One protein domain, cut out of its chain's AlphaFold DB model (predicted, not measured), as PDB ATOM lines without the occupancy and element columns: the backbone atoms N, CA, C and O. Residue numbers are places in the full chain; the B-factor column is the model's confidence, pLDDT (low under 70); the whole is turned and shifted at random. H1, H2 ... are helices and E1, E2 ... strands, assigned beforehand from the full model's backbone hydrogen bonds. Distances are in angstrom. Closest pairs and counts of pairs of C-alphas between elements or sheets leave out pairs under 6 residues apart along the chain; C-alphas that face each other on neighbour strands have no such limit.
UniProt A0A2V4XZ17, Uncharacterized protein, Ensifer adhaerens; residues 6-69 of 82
ATOM      1  N   ILE A   6      -4.467  25.918  42.292       91.00
ATOM      2  CA  ILE A   6      -5.230  26.575  41.242       91.00
ATOM      3  C   ILE A   6      -5.064  25.748  39.972       91.00
ATOM      4  O   ILE A   6      -3.942  25.492  39.541       91.00
ATOM      5  N   GLU A   7      -6.182  25.365  39.369       91.69
ATOM      6  CA  GLU A   7      -6.215  24.723  38.054       91.69
ATOM      7  C   GLU A   7      -5.974  25.778  36.967       91.69
ATOM      8  O   GLU A   7      -6.679  26.789  36.893       91.69
ATOM      9  N   ILE A   8      -4.949  25.562  36.143       91.62
ATOM     10  CA  ILE A   8      -4.558  26.457  35.051       91.62
ATOM     11  C   ILE A   8      -4.495  25.651  33.761       91.62
ATOM     12  O   ILE A   8      -3.696  24.728  33.638       91.62
ATOM     13  N   GLU A   9      -5.298  26.021  32.773       92.44
ATOM     14  CA  GLU A   9      -5.264  25.376  31.464       92.44
ATOM     15  C   GLU A   9      -4.007  25.782  30.676       92.44
ATOM     16  O   GLU A   9      -3.700  26.968  30.505       92.44
ATOM     17  N   CYS A  10      -3.270  24.791  30.175       93.19
ATOM     18  CA  CYS A  10      -2.143  25.013  29.283       93.19
ATOM     19  C   CYS A  10      -2.640  25.425  27.886       93.19
ATOM     20  O   CYS A  10      -3.325  24.631  27.240       93.19
ATOM     21  N   PRO A  11      -2.239  26.597  27.357       91.44
ATOM     22  CA  PRO A  11      -2.715  27.077  26.057       91.44
ATOM     23  C   PRO A  11      -2.230  26.227  24.875       91.44
ATOM     24  O   PRO A  11      -2.852  26.249  23.819       91.44
ATOM     25  N   GLU A  12      -1.139  25.479  25.048       93.00
ATOM     26  CA  GLU A  12      -0.537  24.680  23.976       93.00
ATOM     27  C   GLU A  12      -1.187  23.298  23.836       93.00
ATOM     28  O   GLU A  12      -1.362  22.800  22.727       93.00
ATOM     29  N   CYS A  13      -1.536  22.647  24.951       93.56
ATOM     30  CA  CYS A  13      -2.005  21.256  24.940       93.56
ATOM     31  C   CYS A  13      -3.366  21.029  25.615       93.56
ATOM     32  O   CYS A  13      -3.814  19.882  25.685       93.56
ATOM     33  N   GLY A  14      -4.001  22.086  26.136       92.44
ATOM     34  CA  GLY A  14      -5.300  22.035  26.819       92.44
ATOM     35  C   GLY A  14      -5.290  21.270  28.146       92.44
ATOM     36  O   GLY A  14      -6.341  20.910  28.662       92.44
ATOM     37  N   HIS A  15      -4.112  20.941  28.685       93.44
ATOM     38  CA  HIS A  15      -3.997  20.229  29.958       93.44
ATOM     39  C   HIS A  15      -4.310  21.157  31.133       93.44
ATOM     40  O   HIS A  15      -3.694  22.218  31.243       93.44
ATOM     41  N   GLU A  16      -5.198  20.735  32.032       93.06
ATOM     42  CA  GLU A  16      -5.430  21.417  33.307       93.06
ATOM     43  C   GLU A  16      -4.299  21.097  34.286       93.06
ATOM     44  O   GLU A  16      -4.108  19.963  34.717       93.06
ATOM     45  N   ASN A  17      -3.513  22.115  34.610       90.19
ATOM     46  CA  ASN A  17      -2.348  22.026  35.470       90.19
ATOM     47  C   ASN A  17      -2.728  22.477  36.885       90.19
ATOM     48  O   ASN A  17      -3.018  23.657  37.095       90.19
ATOM     49  N   GLY A  18      -2.702  21.567  37.859       92.25
ATOM     50  CA  GLY A  18      -2.811  21.931  39.272       92.25
ATOM     51  C   GLY A  18      -1.537  22.644  39.715       92.25
ATOM     52  O   GLY A  18      -0.445  22.108  39.573       92.25
ATOM     53  N   THR A  19      -1.643  23.891  40.172       91.62
ATOM     54  CA  THR A  19      -0.476  24.685  40.582       91.62
ATOM     55  C   THR A  19      -0.697  25.311  41.958       91.62
ATOM     56  O   THR A  19      -1.709  25.987  42.142       91.62
ATOM     57  N   PRO A  20       0.242  25.180  42.915       92.31
ATOM     58  CA  PRO A  20       0.113  25.800  44.233       92.31
ATOM     59  C   PRO A  20      -0.104  27.314  44.157       92.31
ATOM     60  O   PRO A  20       0.574  28.002  43.390       92.31
ATOM     61  N   VAL A  21      -1.003  27.850  44.989       91.00
ATOM     62  CA  VAL A  21      -1.359  29.285  44.992       91.00
ATOM     63  C   VAL A  21      -0.129  30.186  45.152       91.00
ATOM     64  O   VAL A  21      -0.024  31.199  44.461       91.00
ATOM     65  N   ASP A  22       0.814  29.818  46.026       91.06
ATOM     66  CA  ASP A  22       2.042  30.592  46.248       91.06
ATOM     67  C   ASP A  22       2.881  30.698  44.972       91.06
ATOM     68  O   ASP A  22       3.334  31.778  44.604       91.06
ATOM     69  N   ARG A  23       2.981  29.598  44.221       90.44
ATOM     70  CA  ARG A  23       3.702  29.569  42.951       90.44
ATOM     71  C   ARG A  23       3.030  30.451  41.899       90.44
ATOM     72  O   ARG A  23       3.706  31.189  41.197       90.44
ATOM     73  N   VAL A  24       1.697  30.446  41.830       90.69
ATOM     74  CA  VAL A  24       0.937  31.326  40.918       90.69
ATOM     75  C   VAL A  24       1.090  32.808  41.284       90.69
ATOM     76  O   VAL A  24       1.022  33.682  40.416       90.69
ATOM     77  N   ARG A  25       1.265  33.118  42.572       88.44
ATOM     78  CA  ARG A  25       1.445  34.490  43.059       88.44
ATOM     79  C   ARG A  25       2.828  35.036  42.708       88.44
ATOM     80  O   ARG A  25       2.922  36.175  42.222       88.44
ATOM     81  N   ASP A  26       3.847  34.229  42.978       91.19
ATOM     82  CA  ASP A  26       5.244  34.651  43.024       91.19
ATOM     83  C   ASP A  26       5.953  34.471  41.664       91.19
ATOM     84  O   ASP A  26       6.775  35.316  41.302       91.19
ATOM     85  N   ASP A  27       5.561  33.477  40.855       91.81
ATOM     86  CA  ASP A  27       6.169  33.213  39.545       91.81
ATOM     87  C   ASP A  27       5.457  33.968  38.399       91.81
ATOM     88  O   ASP A  27       4.241  34.181  38.394       91.81
ATOM     89  N   GLU A  28       6.211  34.349  37.363       90.69
ATOM     90  CA  GLU A  28       5.638  34.888  36.115       90.69
ATOM     91  C   GLU A  28       5.190  33.791  35.139       90.69
ATOM     92  O   GLU A  28       4.312  34.022  34.302       90.69
ATOM     93  N   HIS A  29       5.789  32.604  35.253       92.88
ATOM     94  CA  HIS A  29       5.556  31.461  34.377       92.88
ATOM     95  C   HIS A  29       5.516  30.170  35.186       92.88
ATOM     96  O   HIS A  29       6.301  29.998  36.115       92.88
ATOM     97  N   VAL A  30       4.662  29.233  34.780       93.69
ATOM     98  CA  VAL A  30       4.608  27.888  35.367       93.69
ATOM     99  C   VAL A  30       4.716  26.831  34.270       93.69
ATOM    100  O   VAL A  30       4.097  26.988  33.217       93.69
ATOM    101  N   PRO A  31       5.521  25.774  34.451       93.38
ATOM    102  CA  PRO A  31       5.659  24.739  33.435       93.38
ATOM    103  C   PRO A  31       4.412  23.847  33.403       93.38
ATOM    104  O   PRO A  31       3.928  23.405  34.444       93.38
ATOM    105  N   CYS A  32       3.915  23.542  32.205       94.38
ATOM    106  CA  CYS A  32       2.898  22.514  32.026       94.38
ATOM    107  C   CYS A  32       3.491  21.132  32.323       94.38
ATOM    108  O   CYS A  32       4.488  20.742  31.719       94.38
ATOM    109  N   GLU A  33       2.836  20.356  33.182       93.06
ATOM    110  CA  GLU A  33       3.295  19.020  33.582       93.06
ATOM    111  C   GLU A  33       3.182  17.989  32.455       93.06
ATOM    112  O   GLU A  33       3.868  16.970  32.468       93.06
ATOM    113  N   ARG A  34       2.340  18.262  31.450       93.69
ATOM    114  CA  ARG A  34       2.115  17.352  30.326       93.69
ATOM    115  C   ARG A  34       3.053  17.596  29.150       93.69
ATOM    116  O   ARG A  34       3.646  16.655  28.638       93.69
ATOM    117  N   CYS A  35       3.124  18.834  28.664       94.25
ATOM    118  CA  CYS A  35       3.876  19.160  27.446       94.25
ATOM    119  C   CYS A  35       5.190  19.905  27.712       94.25
ATOM    120  O   CYS A  35       5.970  20.097  26.786       94.25
ATOM    121  N   GLY A  36       5.441  20.332  28.953       93.69
ATOM    122  CA  GLY A  36       6.638  21.086  29.329       93.69
ATOM    123  C   GLY A  36       6.618  22.565  28.934       93.69
ATOM    124  O   GLY A  36       7.498  23.310  29.361       93.69
ATOM    125  N   SER A  37       5.625  23.021  28.161       93.94
ATOM    126  CA  SER A  37       5.512  24.424  27.752       93.94
ATOM    127  C   SER A  37       5.347  25.357  28.950       93.94
ATOM    128  O   SER A  37       4.615  25.056  29.896       93.94
ATOM    129  N   ALA A  38       5.996  26.519  28.893       94.06
ATOM    130  CA  ALA A  38       5.862  27.556  29.907       94.06
ATOM    131  C   ALA A  38       4.524  28.295  29.748       94.06
ATOM    132  O   ALA A  38       4.269  28.944  28.734       94.06
ATOM    133  N   ILE A  39       3.672  28.218  30.766       93.31
ATOM    134  CA  ILE A  39       2.396  28.925  30.836       93.31
ATOM    135  C   ILE A  39       2.653  30.304  31.441       93.31
ATOM    136  O   ILE A  39       3.004  30.419  32.614       93.31
ATOM    137  N   ALA A  40       2.472  31.357  30.647       92.44
ATOM    138  CA  ALA A  40       2.614  32.732  31.115       92.44
ATOM    139  C   ALA A  40       1.421  33.150  31.988       92.44
ATOM    140  O   ALA A  40       0.270  33.148  31.540       92.44
ATOM    141  N   LEU A  41       1.699  33.559  33.227       91.25
ATOM    142  CA  LEU A  41       0.681  33.975  34.191       91.25
ATOM    143  C   LEU A  41       0.359  35.470  34.080       91.25
ATOM    144  O   LEU A  41      -0.809  35.855  34.149       91.25
ATOM    145  N   GLY A  42       1.372  36.320  33.875       86.44
ATOM    146  CA  GLY A  42       1.230  37.764  33.641       86.44
ATOM    147  C   GLY A  42       0.155  38.442  34.507       86.44
ATOM    148  O   GLY A  42       0.098  38.264  35.721       86.44
ATOM    149  N   ARG A  43      -0.758  39.200  33.877       83.94
ATOM    150  CA  ARG A  43      -1.925  39.796  34.565       83.94
ATOM    151  C   ARG A  43      -3.021  38.783  34.921       83.94
ATOM    152  O   ARG A  43      -3.856  39.083  35.775       83.94
ATOM    153  N   ARG A  44      -3.039  37.600  34.293       85.38
ATOM    154  CA  ARG A  44      -4.042  36.551  34.555       85.38
ATOM    155  C   ARG A  44      -3.899  35.963  35.959       85.38
ATOM    156  O   ARG A  44      -4.908  35.543  36.516       85.38
ATOM    157  N   LYS A  45      -2.710  36.032  36.574       88.56
ATOM    158  CA  LYS A  45      -2.470  35.548  37.946       88.56
ATOM    159  C   LYS A  45      -3.456  36.100  38.974       88.56
ATOM    160  O   LYS A  45      -3.966  35.361  39.808       88.56
ATOM    161  N   HIS A  46      -3.797  37.386  38.879       89.56
ATOM    162  CA  HIS A  46      -4.736  38.007  39.812       89.56
ATOM    163  C   HIS A  46      -6.151  37.449  39.657       89.56
ATOM    164  O   HIS A  46      -6.815  37.190  40.655       89.56
ATOM    165  N   LEU A  47      -6.597  37.225  38.417       91.56
ATOM    166  CA  LEU A  47      -7.914  36.648  38.143       91.56
ATOM    167  C   LEU A  47      -8.002  35.208  38.649       91.56
ATOM    168  O   LEU A  47      -8.975  34.862  39.314       91.56
ATOM    169  N   LEU A  48      -6.955  34.416  38.412       91.00
ATOM    170  CA  LEU A  48      -6.845  33.038  38.889       91.00
ATOM    171  C   LEU A  48      -6.948  32.953  40.422       91.00
ATOM    172  O   LEU A  48      -7.727  32.161  40.953       91.00
ATOM    173  N   ILE A  49      -6.234  33.825  41.141       90.56
ATOM    174  CA  ILE A  49      -6.290  33.888  42.609       90.56
ATOM    175  C   ILE A  49      -7.684  34.318  43.095       90.56
ATOM    176  O   ILE A  49      -8.227  33.716  44.023       90.56
ATOM    177  N   ILE A  50      -8.296  35.333  42.473       92.25
ATOM    178  CA  ILE A  50      -9.646  35.800  42.837       92.25
ATOM    179  C   ILE A  50     -10.679  34.684  42.643       92.25
ATOM    180  O   ILE A  50     -11.529  34.466  43.514       92.25
ATOM    181  N   GLU A  51     -10.612  33.965  41.523       91.81
ATOM    182  CA  GLU A  51     -11.518  32.856  41.237       91.81
ATOM    183  C   GLU A  51     -11.352  31.730  42.263       91.81
ATOM    184  O   GLU A  51     -12.341  31.246  42.824       91.81
ATOM    185  N   HIS A  52     -10.108  31.369  42.573       91.56
ATOM    186  CA  HIS A  52      -9.782  30.353  43.565       91.56
ATOM    187  C   HIS A  52     -10.341  30.702  44.958       91.56
ATOM    188  O   HIS A  52     -11.066  29.907  45.569       91.56
ATOM    189  N   VAL A  53     -10.112  31.930  45.440       91.50
ATOM    190  CA  VAL A  53     -10.668  32.407  46.721       91.50
ATOM    191  C   VAL A  53     -12.200  32.385  46.698       91.50
ATOM    192  O   VAL A  53     -12.836  31.939  47.658       91.50
ATOM    193  N   THR A  54     -12.817  32.795  45.589       93.25
ATOM    194  CA  THR A  54     -14.279  32.787  45.428       93.25
ATOM    195  C   THR A  54     -14.852  31.367  45.508       93.25
ATOM    196  O   THR A  54     -15.841  31.137  46.219       93.25
ATOM    197  N   LYS A  55     -14.210  30.389  44.852       90.94
ATOM    198  CA  LYS A  55     -14.565  28.961  44.938       90.94
ATOM    199  C   LYS A  55     -14.468  28.453  46.381       90.94
ATOM    200  O   LYS A  55     -15.407  27.808  46.868       90.94
ATOM    201  N   ASN A  56     -13.396  28.797  47.096       91.56
ATOM    202  CA  ASN A  56     -13.189  28.405  48.493       91.56
ATOM    203  C   ASN A  56     -14.232  29.020  49.445       91.56
ATOM    204  O   ASN A  56     -14.805  28.307  50.276       91.56
ATOM    205  N   ILE A  57     -14.597  30.293  49.265       92.56
ATOM    206  CA  ILE A  57     -15.692  30.932  50.017       92.56
ATOM    207  C   ILE A  57     -17.027  30.221  49.751       92.56
ATOM    208  O   ILE A  57     -17.796  29.963  50.682       92.56
ATOM    209  N   ALA A  58     -17.318  29.854  48.500       92.00
ATOM    210  CA  ALA A  58     -18.531  29.112  48.164       92.00
ATOM    211  C   ALA A  58     -18.559  27.717  48.819       92.00
ATOM    212  O   ALA A  58     -19.599  27.289  49.331       92.00
ATOM    213  N   LYS A  59     -17.421  27.007  48.854       90.56
ATOM    214  CA  LYS A  59     -17.275  25.733  49.584       90.56
ATOM    215  C   LYS A  59     -17.519  25.920  51.086       90.56
ATOM    216  O   LYS A  59     -18.315  25.166  51.654       90.56
ATOM    217  N   LEU A  60     -16.944  26.954  51.699       90.88
ATOM    218  CA  LEU A  60     -17.157  27.274  53.114       90.88
ATOM    219  C   LEU A  60     -18.635  27.539  53.422       90.88
ATOM    220  O   LEU A  60     -19.195  26.921  54.326       90.88
ATOM    221  N   ARG A  61     -19.302  28.390  52.629       91.12
ATOM    222  CA  ARG A  61     -20.737  28.691  52.787       91.12
ATOM    223  C   ARG A  61     -21.598  27.426  52.734       91.12
ATOM    224  O   ARG A  61     -22.474  27.248  53.578       91.12
ATOM    225  N   ARG A  62     -21.325  26.520  51.785       90.00
ATOM    226  CA  ARG A  62     -22.021  25.223  51.683       90.00
ATOM    227  C   ARG A  62     -21.773  24.333  52.902       90.00
ATOM    228  O   ARG A  62     -22.712  23.709  53.389       90.00
ATOM    229  N   SER A  63     -20.539  24.290  53.404       88.44
ATOM    230  CA  SER A  63     -20.191  23.522  54.606       88.44
ATOM    231  C   SER A  63     -20.932  24.043  55.843       88.44
ATOM    232  O   SER A  63     -21.589  23.271  56.541       88.44
ATOM    233  N   LEU A  64     -20.940  25.363  56.057       89.44
ATOM    234  CA  LEU A  64     -21.654  26.002  57.169       89.44
ATOM    235  C   LEU A  64     -23.170  25.773  57.096       89.44
ATOM    236  O   LEU A  64     -23.807  25.491  58.112       89.44
ATOM    237  N   ALA A  65     -23.755  25.839  55.895       88.25
ATOM    238  CA  ALA A  65     -25.168  25.533  55.688       88.25
ATOM    239  C   ALA A  65     -25.505  24.082  56.076       88.25
ATOM    240  O   ALA A  65     -26.497  23.856  56.771       88.25
ATOM    241  N   LYS A  66     -24.667  23.110  55.687       84.56
ATOM    242  CA  LYS A  66     -24.823  21.702  56.089       84.56
ATOM    243  C   LYS A  66     -24.692  21.535  57.600       84.56
ATOM    244  O   LYS A  66     -25.570  20.938  58.209       84.56
ATOM    245  N   PHE A  67     -23.668  22.126  58.215       80.06
ATOM    246  CA  PHE A  67     -23.464  22.063  59.665       80.06
ATOM    247  C   PHE A  67     -24.682  22.579  60.446       80.06
ATOM    248  O   PHE A  67     -25.143  21.932  61.386       80.06
ATOM    249  N   ARG A  68     -25.280  23.696  60.005       76.88
ATOM    250  CA  ARG A  68     -26.520  24.231  60.590       76.88
ATOM    251  C   ARG A  68     -27.693  23.246  60.491       76.88
ATOM    252  O   ARG A  68     -28.470  23.143  61.435       76.88
ATOM    253  N   GLN A  69     -27.829  22.527  59.376       71.94
ATOM    254  CA  GLN A  69     -28.901  21.543  59.160       71.94
ATOM    255  C   GLN A  69     -28.668  20.226  59.915       71.94
ATOM    256  O   GLN A  69     -29.621  19.581  60.347       71.94
TER     257      GLN A  69
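What this domain is: This is residues 6 to 69 of the 82 residues of an uncharacterized protein of Ensifer adhaerens (UniProt A0A2V4XZ17). A small head of two short strand hairpins, E1 with E2 and E3 with E4, and the short helix H1 sits at one end of a long helix, H2, whose residues 54 to 69 stick out as an arm. The head with the first part of H2 is well gathered, 26 by 16 by 16 A, and the arm makes the length. The printed part has 64 residues, in the order E1, E2, H1, E3, E4, H2, with two antiparallel sheets of two strands; the class is mixed, helices and strands. The whole is loose, with a radius of gyration of the C-alphas of 14.5 A, and spans 47 by 21 by 15 A.

Where its parts are: Strand E1, residues 6 to 9, begins at C-alpha 6 (-5.230, 26.575, 41.242). E2 is residues 16 to 20, 13.0 A long, and helix H1 is residues 21 to 26, 8.7 A long. Strands E3, residues 29 to 31, and E4, residues 38 to 40, follow. Helix H2, residues 44 to 69, is 38.1 A long and ends at C-alpha 69 (-28.901, 21.543, 59.160).

How they stand to each other: The hairpin E1 and E2 is antiparallel at 148 degrees, with N 6 and O 19 within hydrogen-bond range at 2.8 A. H1 and H2 touch, through residues 45 to 49 of H2 alone; the closest C-alphas, of Val 24 and Lys 45, are 6.2 A apart. Their lines stand at a shallow tilt of 26 degrees, opposite ways. The hairpin E3 and E4 is antiparallel at 149 degrees, with N 39 and O 30 at 2.8 A. The closest C-alphas of E1 and H2, those of Ile 6 and His 52, are 6.4 A apart. E2 and H2 are apart. In H1 and H2 every O i to N i+4 pair is within hydrogen-bond range.

The domain as a whole: The C-alphas of Ser 37 and Gln 69, the two farthest apart, are 46.7 A apart. The printed part has no cut and no long link. Mean pLDDT of the printed part is 90.6, and no printed residue is under 70.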